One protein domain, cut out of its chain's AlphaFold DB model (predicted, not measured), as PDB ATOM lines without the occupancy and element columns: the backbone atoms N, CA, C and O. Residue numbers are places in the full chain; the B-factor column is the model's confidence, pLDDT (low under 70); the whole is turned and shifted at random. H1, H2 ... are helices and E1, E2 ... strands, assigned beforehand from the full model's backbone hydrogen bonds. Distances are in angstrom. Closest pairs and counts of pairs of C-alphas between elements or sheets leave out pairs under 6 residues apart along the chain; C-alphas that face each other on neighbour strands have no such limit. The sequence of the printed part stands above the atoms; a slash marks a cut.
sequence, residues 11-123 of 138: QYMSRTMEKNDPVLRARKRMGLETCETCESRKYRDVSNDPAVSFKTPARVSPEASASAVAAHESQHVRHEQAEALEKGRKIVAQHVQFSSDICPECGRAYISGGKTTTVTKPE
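What this domain is: This is residues 11 to 123 of the 138 residues of an uncharacterized protein of Firmicutes bacterium HGW-Firmicutes-14 (UniProt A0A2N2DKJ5). What does the model look like at first sight? It is a long, narrow rod: a two-stranded hairpin, E1 and E2, with the long helix H4 running side by side with it, mainly along E2. What lies round this pair? The unnamed residues 41 to 64 fold back on themselves beside H4, the short helices H2 and H3 lie near the hairpin's turn at residues 103 to 108, and residues 11 to 18 of H1 stick out beyond. What are the figures? The printed part has 113 residues with four named helices and two named strands, in the order H1 H2 H3 H4 E1 E2; the sheet, E1 - E2, is antiparallel and the class is mixed, helices and strands. The whole is loose, with a radius of gyration of the C-alphas of 19.0 A and spans of 66 by 25 by 23 A.

How they stand to each other: How do the strands pair? E1, residues 89 to 102, and E2, residues 109 to 122, form an antiparallel hairpin at 166 degrees between their directions. N 97 and O 115 are 2.9 A apart and N 115 and O 97 are 2.8 A apart, both within hydrogen-bond range. Where is the long helix? H4, residues 65 to 86, has 19 pairs of C-alphas within 8 A of E2, the closest being Ser 65 and Ile 111 at 5.2 A. With E1 it has 5 such pairs, the closest being Ala 84 and Lys 90 at 6.6 A. How do the other helices stand? H1, residues 11 to 19, and H2, residues 22 to 29, are close but not clearly touching, with a steep tilt of 55 degrees, the same way; their closest C-alphas, of Lys 19 and Arg 25, are 7.9 A apart. H3, residues 36 to 40, is apart from H2 and from H4, and in H1, H2, H3 and H4 every O i to N i+4 pair is within hydrogen-bond range.

Where its parts are: How long are the strands? E1 measures 38.9 A from first to last C-alpha and bends by 60 degrees at residue 92; E2 measures 40.8 A and ends at C-alpha 122, (-56.456, 2.954, -7.640). How long are the helices? H4 measures 31.7 A from C-alpha 65 at (-44.062, 25.557, -32.631), while H1 measures 12.6 A from C-alpha 11 at (-12.543, 41.950, -34.390), H2 10.3 A and H3 6.0 A.

The domain as a whole: How far does it reach? The two C-alphas farthest apart, those of Gln 11 and Glu 123, are 67.0 A from each other. Is there a cut or a long link? The printed part has no cut; the link from H3 to H4 is long, with 24 residues, in which residues 42 to 43 pair antiparallel with residues 58 to 59. Where is confidence low? Residues 11 to 19 are under 70, and the mean pLDDT of the printed part is 93.1.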
ATOM      1  N   GLN A  11     -11.763  42.787 -33.475       65.38
ATOM      2  CA  GLN A  11     -12.543  41.950 -34.390       65.38
ATOM      3  C   GLN A  11     -13.618  41.139 -33.657       65.38
ATOM      4  O   GLN A  11     -14.699  40.912 -34.197       65.38
ATOM      5  N   TYR A  12     -13.355  40.757 -32.405       66.31
ATOM      6  CA  TYR A  12     -14.369  40.202 -31.511       66.31
ATOM      7  C   TYR A  12     -15.471  41.232 -31.219       66.31
ATOM      8  O   TYR A  12     -16.647  40.925 -31.418       66.31
ATOM      9  N   MET A  13     -15.098  42.467 -30.854       67.44
ATOM     10  CA  MET A  13     -16.044  43.555 -30.580       67.44
ATOM     11  C   MET A  13     -16.908  43.889 -31.807       67.44
ATOM     12  O   MET A  13     -18.133  43.915 -31.698       67.44
ATOM     13  N   SER A  14     -16.306  44.034 -32.993       63.00
ATOM     14  CA  SER A  14     -17.039  44.314 -34.240       63.00
ATOM     15  C   SER A  14     -18.079  43.231 -34.558       63.00
ATOM     16  O   SER A  14     -19.230  43.533 -34.862       63.00
ATOM     17  N   ARG A  15     -17.715  41.953 -34.391       65.50
ATOM     18  CA  ARG A  15     -18.619  40.823 -34.648       65.50
ATOM     19  C   ARG A  15     -19.750  40.718 -33.624       65.50
ATOM     20  O   ARG A  15     -20.843  40.255 -33.951       65.50
ATOM     21  N   THR A  16     -19.502  41.111 -32.374       61.56
ATOM     22  CA  THR A  16     -20.553  41.183 -31.348       61.56
ATOM     23  C   THR A  16     -21.516  42.345 -31.574       61.56
ATOM     24  O   THR A  16     -22.692  42.206 -31.245       61.56
ATOM     25  N   MET A  17     -21.057  43.453 -32.165       63.09
ATOM     26  CA  MET A  17     -21.916  44.591 -32.502       63.09
ATOM     27  C   MET A  17     -22.852  44.269 -33.674       63.09
ATOM     28  O   MET A  17     -24.048  44.509 -33.550       63.09
ATOM     29  N   GLU A  18     -22.369  43.618 -34.739       64.00
ATOM     30  CA  GLU A  18     -23.230  43.153 -35.847       64.00
ATOM     31  C   GLU A  18     -24.324  42.177 -35.386       64.00
ATOM     32  O   GLU A  18     -25.471  42.263 -35.813       64.00
ATOM     33  N   LYS A  19     -24.001  41.245 -34.481       62.81
ATOM     34  CA  LYS A  19     -24.984  40.270 -33.970       62.81
ATOM     35  C   LYS A  19     -26.082  40.892 -33.104       62.81
ATOM     36  O   LYS A  19     -27.137  40.279 -32.960       62.81
ATOM     37  N   ASN A  20     -25.834  42.066 -32.529       71.44
ATOM     38  CA  ASN A  20     -26.787  42.791 -31.690       71.44
ATOM     39  C   ASN A  20     -27.399  44.006 -32.399       71.44
ATOM     40  O   ASN A  20     -28.063  44.811 -31.748       71.44
ATOM     41  N   ASP A  21     -27.214  44.136 -33.716       88.19
ATOM     42  CA  ASP A  21     -27.847  45.190 -34.499       88.19
ATOM     43  C   ASP A  21     -29.387  45.031 -34.452       88.19
ATOM     44  O   ASP A  21     -29.929  44.017 -34.921       88.19
ATOM     45  N   PRO A  22     -30.123  46.011 -33.887       89.69
ATOM     46  CA  PRO A  22     -31.575  45.941 -33.768       89.69
ATOM     47  C   PRO A  22     -32.285  45.918 -35.128       89.69
ATOM     48  O   PRO A  22     -33.336  45.283 -35.247       89.69
ATOM     49  N   VAL A  23     -31.718  46.549 -36.162       93.12
ATOM     50  CA  VAL A  23     -32.274  46.556 -37.522       93.12
ATOM     51  C   VAL A  23     -32.124  45.175 -38.146       93.12
ATOM     52  O   VAL A  23     -33.105  44.621 -38.649       93.12
ATOM     53  N   LEU A  24     -30.940  44.564 -38.055       92.88
ATOM     54  CA  LEU A  24     -30.718  43.198 -38.539       92.88
ATOM     55  C   LEU A  24     -31.626  42.196 -37.815       92.88
ATOM     56  O   LEU A  24     -32.277  41.365 -38.452       92.88
ATOM     57  N   ARG A  25     -31.728  42.303 -36.485       94.06
ATOM     58  CA  ARG A  25     -32.619  41.469 -35.668       94.06
ATOM     59  C   ARG A  25     -34.079  41.599 -36.103       94.06
ATOM     60  O   ARG A  25     -34.765  40.583 -36.224       94.06
ATOM     61  N   ALA A  26     -34.550  42.819 -36.368       94.69
ATOM     62  CA  ALA A  26     -35.906  43.066 -36.853       94.69
ATOM     63  C   ALA A  26     -36.133  42.473 -38.254       94.69
ATOM     64  O   ALA A  26     -37.135  41.792 -38.468       94.69
ATOM     65  N   ARG A  27     -35.185  42.646 -39.185       96.00
ATOM     66  CA  ARG A  27     -35.257  42.053 -40.533       96.00
ATOM     67  C   ARG A  27     -35.350  40.527 -40.475       96.00
ATOM     68  O   ARG A  27     -36.239  39.955 -41.101       96.00
ATOM     69  N   LYS A  28     -34.531  39.876 -39.641       95.44
ATOM     70  CA  LYS A  28     -34.587  38.421 -39.403       95.44
ATOM     71  C   LYS A  28     -35.895  37.962 -38.763       95.44
ATOM     72  O   LYS A  28     -36.390  36.879 -39.063       95.44
ATOM     73  N   ARG A  29     -36.469  38.769 -37.864       95.00
ATOM     74  CA  ARG A  29     -37.773  38.490 -37.240       95.00
ATOM     75  C   ARG A  29     -38.906  38.521 -38.260       95.00
ATOM     76  O   ARG A  29     -39.787  37.677 -38.188       95.00
ATOM     77  N   MET A  30     -38.861  39.479 -39.185       94.19
ATOM     78  CA  MET A  30     -39.840  39.645 -40.264       94.19
ATOM     79  C   MET A  30     -39.614  38.685 -41.442       94.19
ATOM     80  O   MET A  30     -40.386  38.708 -42.393       94.19
ATOM     81  N   GLY A  31     -38.563  37.855 -41.405       92.38
ATOM     82  CA  GLY A  31     -38.224  36.940 -42.499       92.38
ATOM     83  C   GLY A  31     -37.613  37.619 -43.730       92.38
ATOM     84  O   GLY A  31     -37.518  36.987 -44.774       92.38
ATOM     85  N   LEU A  32     -37.185  38.882 -43.618       95.38
ATOM     86  CA  LEU A  32     -36.481  39.609 -44.686       95.38
ATOM     87  C   LEU A  32     -35.004  39.205 -44.808       95.38
ATOM     88  O   LEU A  32     -34.354  39.547 -45.788       95.38
ATOM     89  N   GLU A  33     -34.472  38.545 -43.783       95.50
ATOM     90  CA  GLU A  33     -33.113  38.007 -43.703       95.50
ATOM     91  C   GLU A  33     -33.168  36.646 -42.995       95.50
ATOM     92  O   GLU A  33     -34.023  36.422 -42.129       95.50
ATOM     93  N   THR A  34     -32.247  35.741 -43.325       95.00
ATOM     94  CA  THR A  34     -32.205  34.403 -42.721       95.00
ATOM     95  C   THR A  34     -31.848  34.470 -41.235       95.00
ATOM     96  O   THR A  34     -30.953  35.203 -40.809       95.00
ATOM     97  N   CYS A  35     -32.563  33.684 -40.428       95.50
ATOM     98  CA  CYS A  35     -32.270  33.479 -39.013       95.50
ATOM     99  C   CYS A  35     -31.736  32.058 -38.802       95.50
ATOM    100  O   CYS A  35     -32.524  31.113 -38.699       95.50
ATOM    101  N   GLU A  36     -30.418  31.927 -38.690       95.06
ATOM    102  CA  GLU A  36     -29.696  30.649 -38.603       95.06
ATOM    103  C   GLU A  36     -30.141  29.805 -37.402       95.06
ATOM    104  O   GLU A  36     -30.283  28.585 -37.477       95.06
ATOM    105  N   THR A  37     -30.441  30.447 -36.274       95.06
ATOM    106  CA  THR A  37     -30.921  29.792 -35.051       95.06
ATOM    107  C   THR A  37     -32.307  29.189 -35.261       95.06
ATOM    108  O   THR A  37     -32.589  28.079 -34.816       95.06
ATOM    109  N   CYS A  38     -33.198  29.906 -35.951       95.50
ATOM    110  CA  CYS A  38     -34.520  29.376 -36.281       95.50
ATOM    111  C   CYS A  38     -34.459  28.310 -37.377       95.50
ATOM    112  O   CYS A  38     -35.358  27.475 -37.456       95.50
ATOM    113  N   GLU A  39     -33.424  28.335 -38.212       94.75
ATOM    114  CA  GLU A  39     -33.211  27.338 -39.250       94.75
ATOM    115  C   GLU A  39     -32.656  26.025 -38.674       94.75
ATOM    116  O   GLU A  39     -33.142  24.929 -38.960       94.75
ATOM    117  N   SER A  40     -31.671  26.136 -37.795       94.44
ATOM    118  CA  SER A  40     -30.982  24.991 -37.201       94.44
ATOM    119  C   SER A  40     -31.716  24.368 -36.012       94.44
ATOM    120  O   SER A  40     -31.448  23.209 -35.686       94.44
ATOM    121  N   ARG A  41     -32.650  25.085 -35.362       93.38
ATOM    122  CA  ARG A  41     -33.380  24.545 -34.203       93.38
ATOM    123  C   ARG A  41     -34.152  23.277 -34.558       93.38
ATOM    124  O   ARG A  41     -34.833  23.181 -35.582       93.38
ATOM    125  N   LYS A  42     -34.105  22.325 -33.633       96.31
ATOM    126  CA  LYS A  42     -34.901  21.103 -33.681       96.31
ATOM    127  C   LYS A  42     -35.638  20.935 -32.366       96.31
ATOM    128  O   LYS A  42     -35.083  21.211 -31.307       96.31
ATOM    129  N   TYR A  43     -36.878  20.487 -32.458       96.50
ATOM    130  CA  TYR A  43     -37.645  20.027 -31.317       96.50
ATOM    131  C   TYR A  43     -37.395  18.530 -31.126       96.50
ATOM    132  O   TYR A  43     -37.312  17.781 -32.105       96.50
ATOM    133  N   ARG A  44     -37.232  18.118 -29.871       97.06
ATOM    134  CA  ARG A  44     -37.031  16.726 -29.482       97.06
ATOM    135  C   ARG A  44     -37.794  16.472 -28.196       97.06
ATOM    136  O   ARG A  44     -37.623  17.211 -27.230       97.06
ATOM    137  N   ASP A  45     -38.556  15.397 -28.188       97.25
ATOM    138  CA  ASP A  45     -39.120  14.867 -26.964       97.25
ATOM    139  C   ASP A  45     -38.044  14.127 -26.157       97.25
ATOM    140  O   ASP A  45     -37.310  13.284 -26.682       97.25
ATOM    141  N   VAL A  46     -37.942  14.473 -24.877       94.88
ATOM    142  CA  VAL A  46     -36.983  13.892 -23.924       94.88
ATOM    143  C   VAL A  46     -37.639  12.891 -22.978       94.88
ATOM    144  O   VAL A  46     -36.963  12.339 -22.112       94.88
ATOM    145  N   SER A  47     -38.946  12.660 -23.117       95.56
ATOM    146  CA  SER A  47     -39.637  11.635 -22.347       95.56
ATOM    147  C   SER A  47     -39.164  10.224 -22.731       95.56
ATOM    148  O   SER A  47     -38.664   9.980 -23.836       95.56
ATOM    149  N   ASN A  48     -39.405   9.264 -21.842       94.94
ATOM    150  CA  ASN A  48     -39.120   7.849 -22.091       94.94
ATOM    151  C   ASN A  48     -40.265   7.111 -22.806       94.94
ATOM    152  O   ASN A  48     -40.162   5.908 -23.003       94.94
ATOM    153  N   ASP A  49     -41.341   7.803 -23.190       94.50
ATOM    154  CA  ASP A  49     -42.529   7.189 -23.788       94.50
ATOM    155  C   ASP A  49     -42.322   6.881 -25.284       94.50
ATOM    156  O   ASP A  49     -42.375   7.805 -26.086       94.50
ATOM    157  N   PRO A  50     -42.118   5.630 -25.723       94.25
ATOM    158  CA  PRO A  50     -41.840   5.337 -27.128       94.25
ATOM    159  C   PRO A  50     -43.039   5.551 -28.071       94.25
ATOM    160  O   PRO A  50     -42.838   5.538 -29.285       94.25
ATOM    161  N   ALA A  51     -44.260   5.732 -27.556       95.69
ATOM    162  CA  ALA A  51     -45.484   5.816 -28.354       95.69
ATOM    163  C   ALA A  51     -45.744   7.210 -28.953       95.69
ATOM    164  O   ALA A  51     -46.682   7.384 -29.734       95.69
ATOM    165  N   VAL A  52     -44.922   8.205 -28.610       97.50
ATOM    166  CA  VAL A  52     -45.088   9.587 -29.071       97.50
ATOM    167  C   VAL A  52     -44.073   9.995 -30.139       97.50
ATOM    168  O   VAL A  52     -43.020   9.388 -30.343       97.50
ATOM    169  N   SER A  53     -44.397  11.079 -30.834       97.44
ATOM    170  CA  SER A  53     -43.567  11.705 -31.866       97.44
ATOM    171  C   SER A  53     -42.315  12.399 -31.305       97.44
ATOM    172  O   SER A  53     -42.086  12.451 -30.103       97.44
ATOM    173  N   PHE A  54     -41.473  12.939 -32.194       97.50
ATOM    174  CA  PHE A  54     -40.292  13.754 -31.854       97.50
ATOM    175  C   PHE A  54     -39.187  13.067 -31.030       97.50
ATOM    176  O   PHE A  54     -38.289  13.747 -30.530       97.50
ATOM    177  N   LYS A  55     -39.154  11.729 -30.964       97.31
ATOM    178  CA  LYS A  55     -37.993  10.989 -30.424       97.31
ATOM    179  C   LYS A  55     -36.703  11.286 -31.176       97.31
ATOM    180  O   LYS A  55     -35.647  11.510 -30.573       97.31
ATOM    181  N   THR A  56     -36.811  11.340 -32.498       96.69
ATOM    182  CA  THR A  56     -35.771  11.884 -33.365       96.69
ATOM    183  C   THR A  56     -35.966  13.397 -33.476       96.69
ATOM    184  O   THR A  56     -37.071  13.831 -33.811       96.69
ATOM    185  N   PRO A  57     -34.918  14.212 -33.237       97.00
ATOM    186  CA  PRO A  57     -35.019  15.659 -33.368       97.00
ATOM    187  C   PRO A  57     -35.497  16.073 -34.762       97.00
ATOM    188  O   PRO A  57     -34.854  15.743 -35.763       97.00
ATOM    189  N   ALA A  58     -36.573  16.853 -34.825       96.31
ATOM    190  CA  ALA A  58     -37.147  17.342 -36.074       96.31
ATOM    191  C   ALA A  58     -37.200  18.869 -36.093       96.31
ATOM    192  O   ALA A  58     -37.339  19.525 -35.061       96.31
ATOM    193  N   ARG A  59     -37.078  19.453 -37.286       95.56
ATOM    194  CA  ARG A  59     -37.186  20.902 -37.444       95.56
ATOM    195  C   ARG A  59     -38.632  21.332 -37.207       95.56
ATOM    196  O   ARG A  59     -39.542  20.824 -37.851       95.56
ATOM    197  N   VAL A  60     -38.814  22.323 -36.342       95.69
ATOM    198  CA  VAL A  60     -40.106  22.969 -36.089       95.69
ATOM    199  C   VAL A  60     -39.876  24.473 -36.109       95.69
ATOM    200  O   VAL A  60     -39.107  24.987 -35.292       95.69
ATOM    201  N   SER A  61     -40.500  25.190 -37.045       94.94
ATOM    202  CA  SER A  61     -40.350  26.649 -37.107       94.94
ATOM    203  C   SER A  61     -40.952  27.316 -35.859       94.94
ATOM    204  O   SER A  61     -41.809  26.722 -35.198       94.94
ATOM    205  N   PRO A  62     -40.516  28.532 -35.494       96.06
ATOM    206  CA  PRO A  62     -41.153  29.303 -34.426       96.06
ATOM    207  C   PRO A  62     -42.671  29.437 -34.605       96.06
ATOM    208  O   PRO A  62     -43.418  29.251 -33.651       96.06
ATOM    209  N   GLU A  63     -43.128  29.662 -35.834       94.00
ATOM    210  CA  GLU A  63     -44.540  29.870 -36.173       94.00
ATOM    211  C   GLU A  63     -45.364  28.589 -35.991       94.00
ATOM    212  O   GLU A  63     -46.485  28.636 -35.494       94.00
ATOM    213  N   ALA A  64     -44.792  27.433 -36.339       96.25
ATOM    214  CA  ALA A  64     -45.439  26.131 -36.186       96.25
ATOM    215  C   ALA A  64     -45.249  25.518 -34.786       96.25
ATOM    216  O   ALA A  64     -45.795  24.455 -34.498       96.25
ATOM    217  N   SER A  65     -44.458  26.148 -33.913       97.44
ATOM    218  CA  SER A  65     -44.062  25.557 -32.631       97.44
ATOM    219  C   SER A  65     -45.241  25.254 -31.714       97.44
ATOM    220  O   SER A  65     -45.295  24.172 -31.137       97.44
ATOM    221  N   ALA A  66     -46.210  26.167 -31.623       97.38
ATOM    222  CA  ALA A  66     -47.365  25.994 -30.753       97.38
ATOM    223  C   ALA A  66     -48.214  24.784 -31.157       97.38
ATOM    224  O   ALA A  66     -48.512  23.936 -30.320       97.38
ATOM    225  N   SER A  67     -48.559  24.666 -32.441       97.88
ATOM    226  CA  SER A  67     -49.372  23.551 -32.931       97.88
ATOM    227  C   SER A  67     -48.616  22.224 -32.889       97.88
ATOM    228  O   SER A  67     -49.186  21.219 -32.473       97.88
ATOM    229  N   ALA A  68     -47.332  22.214 -33.260       97.94
ATOM    230  CA  ALA A  68     -46.514  21.005 -33.246       97.94
ATOM    231  C   ALA A  68     -46.335  20.443 -31.828       97.94
ATOM    232  O   ALA A  68     -46.538  19.247 -31.617       97.94
ATOM    233  N   VAL A  69     -46.003  21.294 -30.851       98.12
ATOM    234  CA  VAL A  69     -45.845  20.865 -29.455       98.12
ATOM    235  C   VAL A  69     -47.196  20.485 -28.851       98.12
ATOM    236  O   VAL A  69     -47.293  19.443 -28.220       98.12
ATOM    237  N   ALA A  70     -48.273  21.238 -29.094       98.12
ATOM    238  CA  ALA A  70     -49.601  20.861 -28.599       98.12
ATOM    239  C   ALA A  70     -50.076  19.503 -29.144       98.12
ATOM    240  O   ALA A  70     -50.641  18.695 -28.402       98.12
ATOM    241  N   ALA A  71     -49.821  19.226 -30.426       98.25
ATOM    242  CA  ALA A  71     -50.110  17.928 -31.022       98.25
ATOM    243  C   ALA A  71     -49.266  16.811 -30.391       98.25
ATOM    244  O   ALA A  71     -49.790  15.726 -30.153       98.25
ATOM    245  N   HIS A  72     -47.993  17.080 -30.084       98.25
ATOM    246  CA  HIS A  72     -47.116  16.148 -29.379       98.25
ATOM    247  C   HIS A  72     -47.604  15.851 -27.953       98.25
ATOM    248  O   HIS A  72     -47.794  14.691 -27.604       98.25
ATOM    249  N   GLU A  73     -47.909  16.873 -27.152       98.38
ATOM    250  CA  GLU A  73     -48.433  16.688 -25.790       98.38
ATOM    251  C   GLU A  73     -49.787  15.968 -25.783       98.38
ATOM    252  O   GLU A  73     -50.076  15.164 -24.901       98.38
ATOM    253  N   SER A  74     -50.608  16.165 -26.816       98.25
ATOM    254  CA  SER A  74     -51.857  15.409 -26.966       98.25
ATOM    255  C   SER A  74     -51.626  13.904 -27.164       98.25
ATOM    256  O   SER A  74     -52.523  13.112 -26.873       98.25
ATOM    257  N   GLN A  75     -50.455  13.489 -27.658       98.44
ATOM    258  CA  GLN A  75     -50.091  12.072 -27.758       98.44
ATOM    259  C   GLN A  75     -49.757  11.503 -26.377       98.44
ATOM    260  O   GLN A  75     -50.299  10.453 -26.040       98.44
ATOM    261  N   HIS A  76     -48.979  12.228 -25.561       98.38
ATOM    262  CA  HIS A  76     -48.728  11.876 -24.154       98.38
ATOM    263  C   HIS A  76     -50.031  11.725 -23.378       98.38
ATOM    264  O   HIS A  76     -50.274  10.691 -22.770       98.38
ATOM    265  N   VAL A  77     -50.926  12.712 -23.487       98.25
ATOM    266  CA  VAL A  77     -52.251  12.686 -22.847       98.25
ATOM    267  C   VAL A  77     -53.010  11.403 -23.174       98.25
ATOM    268  O   VAL A  77     -53.525  10.739 -22.275       98.25
ATOM    269  N   ARG A  78     -53.088  11.050 -24.462       98.25
ATOM    270  CA  ARG A  78     -53.825   9.866 -24.926       98.25
ATOM    271  C   ARG A  78     -53.163   8.572 -24.477       98.25
ATOM    272  O   ARG A  78     -53.868   7.631 -24.123       98.25
ATOM    273  N   HIS A  79     -51.837   8.517 -24.491       97.81
ATOM    274  CA  HIS A  79     -51.122   7.323 -24.074       97.81
ATOM    275  C   HIS A  79     -51.213   7.107 -22.559       97.81
ATOM    276  O   HIS A  79     -51.561   6.010 -22.135       97.81
ATOM    277  N   GLU A  80     -51.054   8.152 -21.743       97.44
ATOM    278  CA  GLU A  80     -51.253   8.068 -20.290       97.44
ATOM    279  C   GLU A  80     -52.703   7.697 -19.928       97.44
ATOM    280  O   GLU A  80     -52.935   6.967 -18.963       97.44
ATOM    281  N   GLN A  81     -53.689   8.146 -20.717       97.25
ATOM    282  CA  GLN A  81     -55.085   7.711 -20.585       97.25
ATOM    283  C   GLN A  81     -55.263   6.217 -20.861       97.25
ATOM    284  O   GLN A  81     -55.905   5.524 -20.070       97.25
ATOM    285  N   ALA A  82     -54.682   5.718 -21.952       97.19
ATOM    286  CA  ALA A  82     -54.722   4.299 -22.290       97.19
ATOM    287  C   ALA A  82     -54.018   3.446 -21.222       97.19
ATOM    288  O   ALA A  82     -54.573   2.447 -20.776       97.19
ATOM    289  N   GLU A  83     -52.852   3.882 -20.738       96.06
ATOM    290  CA  GLU A  83     -52.094   3.188 -19.694       96.06
ATOM    291  C   GLU A  83     -52.837   3.177 -18.346       96.06
ATOM    292  O   GLU A  83     -52.778   2.203 -17.591       96.06
ATOM    293  N   ALA A  84     -53.538   4.261 -17.999       95.69
ATOM    294  CA  ALA A  84     -54.378   4.296 -16.806       95.69
ATOM    295  C   ALA A  84     -55.530   3.289 -16.912       95.69
ATOM    296  O   ALA A  84     -55.756   2.540 -15.960       95.69
ATOM    297  N   LEU A  85     -56.197   3.230 -18.069       95.06
ATOM    298  CA  LEU A  85     -57.278   2.282 -18.336       95.06
ATOM    299  C   LEU A  85     -56.788   0.829 -18.278       95.06
ATOM    300  O   LEU A  85     -57.381   0.018 -17.572       95.06
ATOM    301  N   GLU A  86     -55.685   0.513 -18.959       95.56
ATOM    302  CA  GLU A  86     -55.084  -0.828 -18.976       95.56
ATOM    303  C   GLU A  86     -54.717  -1.303 -17.564       95.56
ATOM    304  O   GLU A  86     -54.918  -2.464 -17.212       95.56
ATOM    305  N   LYS A  87     -54.226  -0.389 -16.721       95.38
ATOM    306  CA  LYS A  87     -53.823  -0.684 -15.341       95.38
ATOM    307  C   LYS A  87     -54.967  -0.579 -14.325       95.38
ATOM    308  O   LYS A  87     -54.690  -0.639 -13.127       95.38
ATOM    309  N   GLY A  88     -56.218  -0.379 -14.755       94.31
ATOM    310  CA  GLY A  88     -57.371  -0.246 -13.852       94.31
ATOM    311  C   GLY A  88     -57.236   0.925 -12.869       94.31
ATOM    312  O   GLY A  88     -57.548   0.811 -11.682       94.31
ATOM    313  N   ARG A  89     -56.675   2.051 -13.323       95.44
ATOM    314  CA  ARG A  89     -56.490   3.264 -12.519       95.44
ATOM    315  C   ARG A  89     -57.436   4.364 -12.983       95.44
ATOM    316  O   ARG A  89     -57.596   4.612 -14.175       95.44
ATOM    317  N   LYS A  90     -57.988   5.114 -12.029       94.56
ATOM    318  CA  LYS A  90     -58.810   6.300 -12.300       94.56
ATOM    319  C   LYS A  90     -57.930   7.545 -12.374       94.56
ATOM    320  O   LYS A  90     -57.198   7.839 -11.429       94.56
ATOM    321  N   ILE A  91     -58.042   8.310 -13.457       95.56
ATOM    322  CA  ILE A  91     -57.408   9.629 -13.578       95.56
ATOM    323  C   ILE A  91     -58.169  10.628 -12.705       95.56
ATOM    324  O   ILE A  91     -59.390  10.746 -12.805       95.56
ATOM    325  N   VAL A  92     -57.452  11.337 -11.835       96.50
ATOM    326  CA  VAL A  92     -58.016  12.389 -10.970       96.50
ATOM    327  C   VAL A  92     -57.647  13.789 -11.436       96.50
ATOM    328  O   VAL A  92     -58.393  14.729 -11.182       96.50
ATOM    329  N   ALA A  93     -56.520  13.929 -12.128       96.38
ATOM    330  CA  ALA A  93     -56.098  15.171 -12.752       96.38
ATOM    331  C   ALA A  93     -55.217  14.854 -13.958       96.38
ATOM    332  O   ALA A  93     -54.402  13.932 -13.910       96.38
ATOM    333  N   GLN A  94     -55.375  15.629 -15.023       97.38
ATOM    334  CA  GLN A  94     -54.500  15.578 -16.182       97.38
ATOM    335  C   GLN A  94     -54.402  16.978 -16.776       97.38
ATOM    336  O   GLN A  94     -55.420  17.630 -17.005       97.38
ATOM    337  N   HIS A  95     -53.181  17.446 -17.009       97.62
ATOM    338  CA  HIS A  95     -52.944  18.764 -17.588       97.62
ATOM    339  C   HIS A  95     -51.640  18.801 -18.376       97.62
ATOM    340  O   HIS A  95     -50.726  18.007 -18.153       97.62
ATOM    341  N   VAL A  96     -51.561  19.775 -19.279       98.00
ATOM    342  CA  VAL A  96     -50.377  20.059 -20.087       98.00
ATOM    343  C   VAL A  96     -49.853  21.437 -19.710       98.00
ATOM    344  O   VAL A  96     -50.610  22.406 -19.674       98.00
ATOM    345  N   GLN A  97     -48.559  21.525 -19.427       98.25
ATOM    346  CA  GLN A  97     -47.854  22.791 -19.232       98.25
ATOM    347  C   GLN A  97     -46.983  23.048 -20.451       98.25
ATOM    348  O   GLN A  97     -46.204  22.180 -20.830       98.25
ATOM    349  N   PHE A  98     -47.099  24.227 -21.054       97.88
ATOM    350  CA  PHE A  98     -46.266  24.627 -22.184       97.88
ATOM    351  C   PHE A  98     -45.168  25.581 -21.725       97.88
ATOM    352  O   PHE A  98     -45.425  26.515 -20.967       97.88
ATOM    353  N   SER A  99     -43.962  25.370 -22.239       97.62
ATOM    354  CA  SER A  99     -42.820  26.262 -22.059       97.62
ATOM    355  C   SER A  99     -42.625  27.087 -23.323       97.62
ATOM    356  O   SER A  99     -42.625  26.547 -24.430       97.62
ATOM    357  N   SER A 100     -42.454  28.396 -23.169       97.62
ATOM    358  CA  SER A 100     -42.145  29.313 -24.266       97.62
ATOM    359  C   SER A 100     -40.747  29.889 -24.113       97.62
ATOM    360  O   SER A 100     -40.350  30.215 -22.999       97.62
ATOM    361  N   ASP A 101     -40.065  30.120 -25.227       97.62
ATOM    362  CA  ASP A 101     -38.761  30.774 -25.270       97.62
ATOM    363  C   ASP A 101     -38.705  31.841 -26.364       97.62
ATOM    364  O   ASP A 101     -39.569  31.946 -27.238       97.62
ATOM    365  N   ILE A 102     -37.642  32.643 -26.322       97.00
ATOM    366  CA  ILE A 102     -37.364  33.696 -27.296       97.00
ATOM    367  C   ILE A 102     -36.091  33.332 -28.053       97.00
ATOM    368  O   ILE A 102     -35.054  33.042 -27.459       97.00
ATOM    369  N   CYS A 103     -36.143  33.360 -29.386       96.25
ATOM    370  CA  CYS A 103     -34.960  33.122 -30.206       96.25
ATOM    371  C   CYS A 103     -33.903  34.206 -29.916       96.25
ATOM    372  O   CYS A 103     -34.198  35.389 -30.099       96.25
ATOM    373  N   PRO A 104     -32.669  33.852 -29.518       94.38
ATOM    374  CA  PRO A 104     -31.660  34.845 -29.152       94.38
ATOM    375  C   PRO A 104     -31.220  35.715 -30.337       94.38
ATOM    376  O   PRO A 104     -30.857  36.871 -30.137       94.38
ATOM    377  N   GLU A 105     -31.306  35.190 -31.563       94.38
ATOM    378  CA  GLU A 105     -30.892  35.874 -32.789       94.38
ATOM    379  C   GLU A 105     -31.944  36.868 -33.297       94.38
ATOM    380  O   GLU A 105     -31.675  38.061 -33.381       94.38
ATOM    381  N   CYS A 106     -33.157  36.404 -33.619       95.50
ATOM    382  CA  CYS A 106     -34.203  37.259 -34.204       95.50
ATOM    383  C   CYS A 106     -35.243  37.755 -33.183       95.50
ATOM    384  O   CYS A 106     -36.017  38.682 -33.435       95.50
ATOM    385  N   GLY A 107     -35.303  37.153 -31.996       95.19
ATOM    386  CA  GLY A 107     -36.287  37.492 -30.971       95.19
ATOM    387  C   GLY A 107     -37.717  37.041 -31.259       95.19
ATOM    388  O   GLY A 107     -38.623  37.580 -30.635       95.19
ATOM    389  N   ARG A 108     -37.947  36.105 -32.190       96.75
ATOM    390  CA  ARG A 108     -39.253  35.436 -32.314       96.75
ATOM    391  C   ARG A 108     -39.540  34.629 -31.048       96.75
ATOM    392  O   ARG A 108     -38.672  33.870 -30.614       96.75
ATOM    393  N   ALA A 109     -40.735  34.791 -30.491       96.94
ATOM    394  CA  ALA A 109     -41.250  33.904 -29.455       96.94
ATOM    395  C   ALA A 109     -41.699  32.579 -30.084       96.94
ATOM    396  O   ALA A 109     -42.148  32.553 -31.231       96.94
ATOM    397  N   TYR A 110     -41.554  31.482 -29.350       97.50
ATOM    398  CA  TYR A 110     -41.964  30.149 -29.782       97.50
ATOM    399  C   TYR A 110     -42.236  29.254 -28.569       97.50
ATOM    400  O   TYR A 110     -41.767  29.538 -27.470       97.50
ATOM    401  N   ILE A 111     -42.953  28.148 -28.770       97.94
ATOM    402  CA  ILE A 111     -43.118  27.098 -27.758       97.94
ATOM    403  C   ILE A 111     -41.910  26.159 -27.823       97.94
ATOM    404  O   ILE A 111     -41.634  25.540 -28.857       97.94
ATOM    405  N   SER A 112     -41.133  26.111 -26.744       96.19
ATOM    406  CA  SER A 112     -39.906  25.321 -26.640       96.19
ATOM    407  C   SER A 112     -40.141  23.895 -26.174       96.19
ATOM    408  O   SER A 112     -39.338  23.018 -26.487       96.19
ATOM    409  N   GLY A 113     -41.265  23.643 -25.513       96.75
ATOM    410  CA  GLY A 113     -41.692  22.300 -25.173       96.75
ATOM    411  C   GLY A 113     -42.982  22.284 -24.383       96.75
ATOM    412  O   GLY A 113     -43.628  23.314 -24.180       96.75
ATOM    413  N   GLY A 114     -43.351  21.088 -23.963       96.88
ATOM    414  CA  GLY A 114     -44.474  20.857 -23.093       96.88
ATOM    415  C   GLY A 114     -44.145  19.764 -22.091       96.88
ATOM    416  O   GLY A 114     -43.118  19.087 -22.177       96.88
ATOM    417  N   LYS A 115     -45.000  19.664 -21.084       97.50
ATOM    418  CA  LYS A 115     -45.008  18.558 -20.148       97.50
ATOM    419  C   LYS A 115     -46.444  18.202 -19.836       97.50
ATOM    420  O   LYS A 115     -47.166  18.982 -19.208       97.50
ATOM    421  N   THR A 116     -46.817  16.996 -20.215       98.00
ATOM    422  CA  THR A 116     -48.045  16.366 -19.753       98.00
ATOM    423  C   THR A 116     -47.826  15.778 -18.359       98.00
ATOM    424  O   THR A 116     -46.751  15.278 -18.025       98.00
ATOM    425  N   THR A 117     -48.808  15.934 -17.477       97.50
ATOM    426  CA  THR A 117     -48.812  15.322 -16.146       97.50
ATOM    427  C   THR A 117     -50.163  14.678 -15.907       97.50
ATOM    428  O   THR A 117     -51.175  15.379 -15.864       97.50
ATOM    429  N   THR A 118     -50.163  13.365 -15.695       97.25
ATOM    430  CA  THR A 118     -51.351  12.598 -15.315       97.25
ATOM    431  C   THR A 118     -51.220  12.073 -13.894       97.25
ATOM    432  O   THR A 118     -50.261  11.390 -13.541       97.25
ATOM    433  N   VAL A 119     -52.215  12.373 -13.063       96.75
ATOM    434  CA  VAL A 119     -52.330  11.865 -11.696       96.75
ATOM    435  C   VAL A 119     -53.443  10.832 -11.661       96.75
ATOM    436  O   VAL A 119     -54.590  11.111 -12.017       96.75
ATOM    437  N   THR A 120     -53.105   9.633 -11.200       95.69
ATOM    438  CA  THR A 120     -54.035   8.506 -11.101       95.69
ATOM    439  C   THR A 120     -54.170   8.015  -9.668       95.69
ATOM    440  O   THR A 120     -53.195   8.056  -8.920       95.69
ATOM    441  N   LYS A 121     -55.321   7.437  -9.329       92.62
ATOM    442  CA  LYS A 121     -55.524   6.653  -8.105       92.62
ATOM    443  C   LYS A 121     -56.018   5.236  -8.432       92.62
ATOM    444  O   LYS A 121     -56.629   5.049  -9.490       92.62
ATOM    445  N   PRO A 122     -55.792   4.251  -7.547       90.00
ATOM    446  CA  PRO A 122     -56.456   2.954  -7.640       90.00
ATOM    447  C   PRO A 122     -57.976   3.126  -7.704       90.00
ATOM    448  O   PRO A 122     -58.533   3.968  -6.994       90.00
ATOM    449  N   GLU A 123     -58.654   2.323  -8.519       77.25
ATOM    450  CA  GLU A 123     -60.113   2.384  -8.672       77.25
ATOM    451  C   GLU A 123     -60.861   2.114  -7.350       77.25
ATOM    452  O   GLU A 123     -61.909   2.701  -7.099       77.25
TER     453      GLU A 123